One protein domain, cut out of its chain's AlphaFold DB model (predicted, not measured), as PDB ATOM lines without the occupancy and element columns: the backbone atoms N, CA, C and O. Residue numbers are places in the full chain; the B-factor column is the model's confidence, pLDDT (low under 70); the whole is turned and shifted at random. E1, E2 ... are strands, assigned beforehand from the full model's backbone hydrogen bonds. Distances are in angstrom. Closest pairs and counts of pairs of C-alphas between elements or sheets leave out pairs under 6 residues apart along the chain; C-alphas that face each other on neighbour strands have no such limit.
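AT A GLANCE: This is residues 475 to 541 of the 622 residues of an uncharacterized protein of Spirochaetia bacterium (UniProt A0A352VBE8). With little regular structure, this is a rod: at one end a loose sandwich, two sheets partly face to face, E1-E2-E3 (a meander, each strand antiparallel to the one before) and the hairpin E4-E5; at the other a lobe without named elements, residues 515 to 541. The 67 printed residues include five strands, E1 to E5 in chain order, and no named helix: all strand, with 26 residues in them. The whole is loose, radius of gyration of the C-alphas 15.8 A, spanning 49 by 20 by 13 A.

HOW THE PARTS SIT: Start at E1, residues 480 to 482, in a hairpin with E2, residues 485 to 490; N 482 and O 485 are 2.8 A apart. E3, residues 493 to 499, makes a hairpin with E2: N 486 and O 498, 2.8 A. Next, E4, residues 503 to 507, and E5, residues 510 to 514, form a hairpin: N 512 and O 505, 2.8 A. The closest C-alphas of E1 and E4, Cys 481 and Cys 504, are 5.5 A apart.

IN THESE COORDINATES: Find C-alpha 480 at (77.328, -15.490, 66.203), where E1 begins. E2 runs 16.4 A, E3 17.9 A; E5 ends at (83.036, -11.813, 54.392).

THE WHOLE: The farthest C-alphas, Gln 491 and Asn 522, are 48.8 A apart. The printed part has no cut; 20 residues are under pLDDT 70, among them 490 to 497.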
ATOM      1  N   GLU A 475      70.534 -11.169  76.475       55.56
ATOM      2  CA  GLU A 475      71.140 -12.484  76.657       55.56
ATOM      3  C   GLU A 475      71.566 -13.050  75.301       55.56
ATOM      4  O   GLU A 475      70.810 -13.011  74.327       55.56
ATOM      5  N   CYS A 476      72.791 -13.556  75.229       61.03
ATOM      6  CA  CYS A 476      73.271 -14.280  74.066       61.03
ATOM      7  C   CYS A 476      74.302 -15.328  74.485       61.03
ATOM      8  O   CYS A 476      75.145 -15.101  75.349       61.03
ATOM      9  N   SER A 477      74.184 -16.518  73.905       61.69
ATOM     10  CA  SER A 477      74.879 -17.720  74.370       61.69
ATOM     11  C   SER A 477      76.222 -17.954  73.682       61.69
ATOM     12  O   SER A 477      77.098 -18.574  74.280       61.69
ATOM     13  N   VAL A 478      76.401 -17.465  72.453       74.44
ATOM     14  CA  VAL A 478      77.624 -17.642  71.658       74.44
ATOM     15  C   VAL A 478      77.844 -16.459  70.721       74.44
ATOM     16  O   VAL A 478      76.878 -15.874  70.226       74.44
ATOM     17  N   ASN A 479      79.111 -16.149  70.441       79.38
ATOM     18  CA  ASN A 479      79.476 -15.238  69.358       79.38
ATOM     19  C   ASN A 479      78.892 -15.784  68.051       79.38
ATOM     20  O   ASN A 479      79.137 -16.938  67.702       79.38
ATOM     21  N   THR A 480      78.089 -14.990  67.350       80.19
ATOM     22  CA  THR A 480      77.328 -15.490  66.203       80.19
ATOM     23  C   THR A 480      77.069 -14.407  65.168       80.19
ATOM     24  O   THR A 480      77.328 -13.227  65.394       80.19
ATOM     25  N   CYS A 481      76.544 -14.833  64.027       74.06
ATOM     26  CA  CYS A 481      76.025 -13.969  62.985       74.06
ATOM     27  C   CYS A 481      74.494 -13.923  63.065       74.06
ATOM     28  O   CYS A 481      73.831 -14.958  62.991       74.06
ATOM     29  N   LEU A 482      73.915 -12.728  63.187       68.69
ATOM     30  CA  LEU A 482      72.478 -12.488  63.026       68.69
ATOM     31  C   LEU A 482      72.250 -11.800  61.679       68.69
ATOM     32  O   LEU A 482      72.281 -10.578  61.569       68.69
ATOM     33  N   GLY A 483      72.060 -12.596  60.627       71.56
ATOM     34  CA  GLY A 483      71.977 -12.078  59.262       71.56
ATOM     35  C   GLY A 483      73.305 -11.447  58.831       71.56
ATOM     36  O   GLY A 483      74.301 -12.152  58.685       71.56
ATOM     37  N   LYS A 484      73.320 -10.122  58.637       73.31
ATOM     38  CA  LYS A 484      74.543  -9.368  58.311       73.31
ATOM     39  C   LYS A 484      75.342  -8.937  59.541       73.31
ATOM     40  O   LYS A 484      76.423  -8.391  59.373       73.31
ATOM     41  N   ASP A 485      74.851  -9.155  60.757       70.31
ATOM     42  CA  ASP A 485      75.477  -8.589  61.952       70.31
ATOM     43  C   ASP A 485      76.351  -9.602  62.685       70.31
ATOM     44  O   ASP A 485      75.894 -10.690  63.026       70.31
ATOM     45  N   ILE A 486      77.580  -9.203  63.000       75.56
ATOM     46  CA  ILE A 486      78.436  -9.856  63.989       75.56
ATOM     47  C   ILE A 486      77.901  -9.525  65.377       75.56
ATOM     48  O   ILE A 486      77.716  -8.355  65.708       75.56
ATOM     49  N   VAL A 487      77.722 -10.550  66.202       76.81
ATOM     50  CA  VAL A 487      77.334 -10.446  67.607       76.81
ATOM     51  C   VAL A 487      78.418 -11.080  68.467       76.81
ATOM     52  O   VAL A 487      78.731 -12.258  68.289       76.81
ATOM     53  N   ILE A 488      78.963 -10.321  69.417       74.25
ATOM     54  CA  ILE A 488      79.910 -10.819  70.422       74.25
ATOM     55  C   ILE A 488      79.213 -10.902  71.779       74.25
ATOM     56  O   ILE A 488      78.545  -9.960  72.217       74.25
ATOM     57  N   CYS A 489      79.383 -12.051  72.422       70.00
ATOM     58  CA  CYS A 489      78.783 -12.465  73.673       70.00
ATOM     59  C   CYS A 489      79.872 -12.769  74.700       70.00
ATOM     60  O   CYS A 489      80.709 -13.644  74.491       70.00
ATOM     61  N   GLU A 490      79.806 -12.115  75.852       66.50
ATOM     62  CA  GLU A 490      80.635 -12.435  77.009       66.50
ATOM     63  C   GLU A 490      79.728 -12.733  78.201       66.50
ATOM     64  O   GLU A 490      78.761 -12.020  78.458       66.50
ATOM     65  N   GLN A 491      80.008 -13.823  78.924       69.12
ATOM     66  CA  GLN A 491      79.259 -14.216  80.129       69.12
ATOM     67  C   GLN A 491      77.729 -14.286  79.927       69.12
ATOM     68  O   GLN A 491      76.953 -13.913  80.806       69.12
ATOM     69  N   GLY A 492      77.285 -14.765  78.759       60.84
ATOM     70  CA  GLY A 492      75.860 -14.903  78.440       60.84
ATOM     71  C   GLY A 492      75.177 -13.603  78.005       60.84
ATOM     72  O   GLY A 492      73.952 -13.568  77.908       60.84
ATOM     73  N   LYS A 493      75.936 -12.531  77.760       59.72
ATOM     74  CA  LYS A 493      75.421 -11.194  77.460       59.72
ATOM     75  C   LYS A 493      76.076 -10.593  76.224       59.72
ATOM     76  O   LYS A 493      77.275 -10.738  76.015       59.72
ATOM     77  N   MET A 494      75.285  -9.882  75.424       62.09
ATOM     78  CA  MET A 494      75.772  -9.208  74.222       62.09
ATOM     79  C   MET A 494      76.605  -7.985  74.601       62.09
ATOM     80  O   MET A 494      76.078  -7.041  75.194       62.09
ATOM     81  N   VAL A 495      77.881  -7.996  74.225       62.31
ATOM     82  CA  VAL A 495      78.826  -6.896  74.471       62.31
ATOM     83  C   VAL A 495      79.088  -6.060  73.220       62.31
ATOM     84  O   VAL A 495      79.348  -4.867  73.320       62.31
ATOM     85  N   GLN A 496      78.939  -6.638  72.022       63.88
ATOM     86  CA  GLN A 496      79.175  -5.916  70.771       63.88
ATOM     87  C   GLN A 496      78.254  -6.397  69.647       63.88
ATOM     88  O   GLN A 496      77.993  -7.595  69.516       63.88
ATOM     89  N   ARG A 497      77.820  -5.456  68.798       69.31
ATOM     90  CA  ARG A 497      77.174  -5.729  67.510       69.31
ATOM     91  C   ARG A 497      77.816  -4.886  66.407       69.31
ATOM     92  O   ARG A 497      77.961  -3.678  66.577       69.31
ATOM     93  N   THR A 498      78.192  -5.518  65.298       72.12
ATOM     94  CA  THR A 498      78.819  -4.859  64.138       72.12
ATOM     95  C   THR A 498      78.154  -5.343  62.854       72.12
ATOM     96  O   THR A 498      78.166  -6.539  62.582       72.12
ATOM     97  N   GLN A 499      77.603  -4.441  62.044       71.75
ATOM     98  CA  GLN A 499      76.960  -4.795  60.775       71.75
ATOM     99  C   GLN A 499      77.990  -4.980  59.647       71.75
ATOM    100  O   GLN A 499      78.817  -4.102  59.406       71.75
ATOM    101  N   CYS A 500      77.922  -6.103  58.930       68.50
ATOM    102  CA  CYS A 500      78.711  -6.379  57.731       68.50
ATOM    103  C   CYS A 500      78.036  -5.822  56.471       68.50
ATOM    104  O   CYS A 500      76.812  -5.794  56.353       68.50
ATOM    105  N   GLU A 501      78.841  -5.440  55.480       67.81
ATOM    106  CA  GLU A 501      78.351  -4.911  54.202       67.81
ATOM    107  C   GLU A 501      77.584  -5.977  53.388       67.81
ATOM    108  O   GLU A 501      76.492  -5.720  52.869       67.81
ATOM    109  N   ASN A 502      78.094  -7.216  53.362       70.44
ATOM    110  CA  ASN A 502      77.509  -8.332  52.607       70.44
ATOM    111  C   ASN A 502      76.961  -9.431  53.509       70.44
ATOM    112  O   ASN A 502      75.764  -9.428  53.781       70.44
ATOM    113  N   ILE A 503      77.807 -10.354  53.966       69.31
ATOM    114  CA  ILE A 503      77.392 -11.474  54.813       69.31
ATOM    115  C   ILE A 503      78.316 -11.591  56.024       69.31
ATOM    116  O   ILE A 503      79.509 -11.280  55.954       69.31
ATOM    117  N   CYS A 504      77.747 -12.024  57.142       77.25
ATOM    118  CA  CYS A 504      78.499 -12.443  58.314       77.25
ATOM    119  C   CYS A 504      78.627 -13.967  58.268       77.25
ATOM    120  O   CYS A 504      77.630 -14.660  58.066       77.25
ATOM    121  N   VAL A 505      79.838 -14.485  58.471       79.94
ATOM    122  CA  VAL A 505      80.111 -15.927  58.552       79.94
ATOM    123  C   VAL A 505      80.837 -16.265  59.845       79.94
ATOM    124  O   VAL A 505      81.636 -15.474  60.344       79.94
ATOM    125  N   VAL A 506      80.552 -17.441  60.404       78.88
ATOM    126  CA  VAL A 506      81.236 -17.954  61.598       78.88
ATOM    127  C   VAL A 506      82.316 -18.933  61.150       78.88
ATOM    128  O   VAL A 506      82.014 -20.057  60.757       78.88
ATOM    129  N   GLU A 507      83.577 -18.512  61.224       76.25
ATOM    130  CA  GLU A 507      84.741 -19.352  60.932       76.25
ATOM    131  C   GLU A 507      85.440 -19.720  62.236       76.25
ATOM    132  O   GLU A 507      85.797 -18.839  63.014       76.25
ATOM    133  N   GLU A 508      85.637 -21.017  62.486       75.50
ATOM    134  CA  GLU A 508      86.327 -21.511  63.693       75.50
ATOM    135  C   GLU A 508      85.707 -20.986  65.009       75.50
ATOM    136  O   GLU A 508      86.388 -20.803  66.015       75.50
ATOM    137  N   GLY A 509      84.394 -20.727  65.009       68.81
ATOM    138  CA  GLY A 509      83.673 -20.166  66.159       68.81
ATOM    139  C   GLY A 509      83.805 -18.645  66.319       68.81
ATOM    140  O   GLY A 509      83.299 -18.093  67.296       68.81
ATOM    141  N   VAL A 510      84.443 -17.956  65.367       79.25
ATOM    142  CA  VAL A 510      84.602 -16.499  65.355       79.25
ATOM    143  C   VAL A 510      83.766 -15.894  64.218       79.25
ATOM    144  O   VAL A 510      84.034 -16.178  63.048       79.25
ATOM    145  N   PRO A 511      82.757 -15.054  64.518       80.62
ATOM    146  CA  PRO A 511      82.012 -14.333  63.491       80.62
ATOM    147  C   PRO A 511      82.895 -13.263  62.825       80.62
ATOM    148  O   PRO A 511      83.535 -12.458  63.504       80.62
ATOM    149  N   LYS A 512      82.922 -13.244  61.489       82.50
ATOM    150  CA  LYS A 512      83.672 -12.290  60.659       82.50
ATOM    151  C   LYS A 512      82.815 -11.801  59.491       82.50
ATOM    152  O   LYS A 512      81.922 -12.505  59.022       82.50
ATOM    153  N   CYS A 513      83.117 -10.606  58.991       76.56
ATOM    154  CA  CYS A 513      82.514 -10.103  57.762       76.56
ATOM    155  C   CYS A 513      83.239 -10.690  56.552       76.56
ATOM    156  O   CYS A 513      84.447 -10.496  56.407       76.56
ATOM    157  N   GLN A 514      82.502 -11.363  55.671       72.06
ATOM    158  CA  GLN A 514      83.036 -11.813  54.392       72.06
ATOM    159  C   GLN A 514      82.848 -10.691  53.364       72.06
ATOM    160  O   GLN A 514      81.738 -10.186  53.158       72.06
ATOM    161  N   GLY A 515      83.948 -10.255  52.747       59.03
ATOM    162  CA  GLY A 515      83.894  -9.335  51.610       59.03
ATOM    163  C   GLY A 515      83.168  -9.984  50.429       59.03
ATOM    164  O   GLY A 515      83.169 -11.210  50.317       59.03
ATOM    165  N   LYS A 516      82.549  -9.177  49.555       54.22
ATOM    166  CA  LYS A 516      81.948  -9.680  48.311       54.22
ATOM    167  C   LYS A 516      83.051 -10.361  47.503       54.22
ATOM    168  O   LYS A 516      83.961  -9.676  47.036       54.22
ATOM    169  N   GLN A 517      82.998 -11.682  47.372       60.81
ATOM    170  CA  GLN A 517      83.708 -12.329  46.280       60.81
ATOM    171  C   GLN A 517      82.873 -12.041  45.031       60.81
ATOM    172  O   GLN A 517      81.652 -12.121  45.070       60.81
ATOM    173  N   VAL A 518      83.514 -11.463  44.021       65.19
ATOM    174  CA  VAL A 518      82.860 -11.048  42.779       65.19
ATOM    175  C   VAL A 518      83.101 -12.166  41.787       65.19
ATOM    176  O   VAL A 518      84.267 -12.502  41.571       65.19
ATOM    177  N   GLU A 519      82.032 -12.691  41.191       76.81
ATOM    178  CA  GLU A 519      82.153 -13.648  40.098       76.81
ATOM    179  C   GLU A 519      82.913 -13.015  38.920       76.81
ATOM    180  O   GLU A 519      82.575 -11.925  38.433       76.81
ATOM    181  N   ILE A 520      83.991 -13.667  38.481       77.44
ATOM    182  CA  ILE A 520      84.797 -13.249  37.335       77.44
ATOM    183  C   ILE A 520      84.318 -14.035  36.119       77.44
ATOM    184  O   ILE A 520      84.847 -15.075  35.753       77.44
ATOM    185  N   CYS A 521      83.349 -13.466  35.410       79.88
ATOM    186  CA  CYS A 521      82.761 -14.132  34.256       79.88
ATOM    187  C   CYS A 521      83.790 -14.485  33.156       79.88
ATOM    188  O   CYS A 521      84.488 -13.615  32.620       79.88
ATOM    189  N   ASN A 522      83.719 -15.732  32.683       79.50
ATOM    190  CA  ASN A 522      84.523 -16.408  31.652       79.50
ATOM    191  C   ASN A 522      85.875 -16.985  32.110       79.50
ATOM    192  O   ASN A 522      86.750 -17.188  31.258       79.50
ATOM    193  N   ASP A 523      86.058 -17.277  33.396       78.88
ATOM    194  CA  ASP A 523      87.261 -17.948  33.903       78.88
ATOM    195  C   ASP A 523      87.041 -19.436  34.266       78.88
ATOM    196  O   ASP A 523      88.022 -20.169  34.440       78.88
ATOM    197  N   LYS A 524      85.785 -19.916  34.234       79.62
ATOM    198  CA  LYS A 524      85.335 -21.278  34.595       79.62
ATOM    199  C   LYS A 524      85.559 -21.653  36.059       79.62
ATOM    200  O   LYS A 524      85.618 -22.846  36.380       79.62
ATOM    201  N   ILE A 525      85.738 -20.672  36.927       74.75
ATOM    202  CA  ILE A 525      85.928 -20.846  38.356       74.75
ATOM    203  C   ILE A 525      84.728 -20.200  39.033       74.75
ATOM    204  O   ILE A 525      84.408 -19.064  38.752       74.75
ATOM    205  N   ASP A 526      84.108 -20.928  39.951       74.44
ATOM    206  CA  ASP A 526      83.094 -20.387  40.855       74.44
ATOM    207  C   ASP A 526      83.821 -19.480  41.866       74.44
ATOM    208  O   ASP A 526      84.389 -19.953  42.864       74.44
ATOM    209  N   ASN A 527      83.994 -18.203  41.510       73.50
ATOM    210  CA  ASN A 527      84.839 -17.280  42.259       73.50
ATOM    211  C   ASN A 527      84.139 -16.774  43.515       73.50
ATOM    212  O   ASN A 527      84.838 -16.362  44.447       73.50
ATOM    213  N   ASP A 528      82.809 -16.788  43.546       71.81
ATOM    214  CA  ASP A 528      82.018 -16.382  44.703       71.81
ATOM    215  C   ASP A 528      81.449 -17.547  45.536       71.81
ATOM    216  O   ASP A 528      81.029 -17.336  46.682       71.81
ATOM    217  N   LYS A 529      81.642 -18.778  45.051       73.00
ATOM    218  CA  LYS A 529      81.371 -20.066  45.704       73.00
ATOM    219  C   LYS A 529      79.890 -20.361  45.905       73.00
ATOM    220  O   LYS A 529      79.534 -21.027  46.886       73.00
ATOM    221  N   ASP A 530      79.031 -19.876  45.019       71.25
ATOM    222  CA  ASP A 530      77.592 -20.132  45.071       71.25
ATOM    223  C   ASP A 530      77.181 -21.481  44.430       71.25
ATOM    224  O   ASP A 530      76.039 -21.933  44.577       71.25
ATOM    225  N   GLY A 531      78.142 -22.186  43.822       74.44
ATOM    226  CA  GLY A 531      77.973 -23.477  43.163       74.44
ATOM    227  C   GLY A 531      77.694 -23.380  41.662       74.44
ATOM    228  O   GLY A 531      77.475 -24.421  41.028       74.44
ATOM    229  N   LEU A 532      77.690 -22.174  41.097       74.62
ATOM    230  CA  LEU A 532      77.516 -21.883  39.681       74.62
ATOM    231  C   LEU A 532      78.822 -21.305  39.115       74.62
ATOM    232  O   LEU A 532      79.706 -20.871  39.837       74.62
ATOM    233  N   THR A 533      79.011 -21.411  37.801       82.56
ATOM    234  CA  THR A 533      80.217 -20.892  37.136       82.56
ATOM    235  C   THR A 533      79.820 -20.116  35.898       82.56
ATOM    236  O   THR A 533      79.051 -20.636  35.075       82.56
ATOM    237  N   ASP A 534      80.421 -18.949  35.681       82.00
ATOM    238  CA  ASP A 534      80.283 -18.176  34.446       82.00
ATOM    239  C   ASP A 534      78.813 -18.024  33.988       82.00
ATOM    240  O   ASP A 534      77.997 -17.356  34.585       82.00
ATOM    241  N   LYS A 535      78.432 -18.643  32.866       76.75
ATOM    242  CA  LYS A 535      77.150 -18.437  32.171       76.75
ATOM    243  C   LYS A 535      75.972 -19.051  32.919       76.75
ATOM    244  O   LYS A 535      74.827 -18.652  32.684       76.75
ATOM    245  N   ASP A 536      76.272 -20.051  33.738       78.31
ATOM    246  CA  ASP A 536      75.302 -20.700  34.604       78.31
ATOM    247  C   ASP A 536      75.063 -19.857  35.868       78.31
ATOM    248  O   ASP A 536      74.011 -20.004  36.485       78.31
ATOM    249  N   ASP A 537      75.976 -18.927  36.184       75.69
ATOM    250  CA  ASP A 537      75.850 -17.941  37.255       75.69
ATOM    251  C   ASP A 537      74.980 -16.749  36.808       75.69
ATOM    252  O   ASP A 537      75.159 -16.142  35.742       75.69
ATOM    253  N   GLN A 538      73.984 -16.424  37.634       77.38
ATOM    254  CA  GLN A 538      73.041 -15.339  37.397       77.38
ATOM    255  C   GLN A 538      73.712 -13.954  37.431       77.38
ATOM    256  O   GLN A 538      73.268 -13.061  36.703       77.38
ATOM    257  N   ASP A 539      74.794 -13.778  38.192       74.06
ATOM    258  CA  ASP A 539      75.576 -12.541  38.264       74.06
ATOM    259  C   ASP A 539      76.343 -12.261  36.954       74.06
ATOM    260  O   ASP A 539      76.662 -11.107  36.643       74.06
ATOM    261  N   CYS A 540      76.524 -13.283  36.110       74.75
ATOM    262  CA  CYS A 540      77.078 -13.175  34.759       74.75
ATOM    263  C   CYS A 540      76.021 -13.080  33.644       74.75
ATOM    264  O   CYS A 540      76.365 -12.898  32.467       74.75
ATOM    265  N   GLN A 541      74.726 -13.153  33.973       72.75
ATOM    266  CA  GLN A 541      73.633 -12.992  33.013       72.75
ATOM    267  C   GLN A 541      73.187 -11.522  32.938       72.75
ATOM    268  O   GLN A 541      72.543 -10.977  33.829       72.75
TER     269      GLN A 541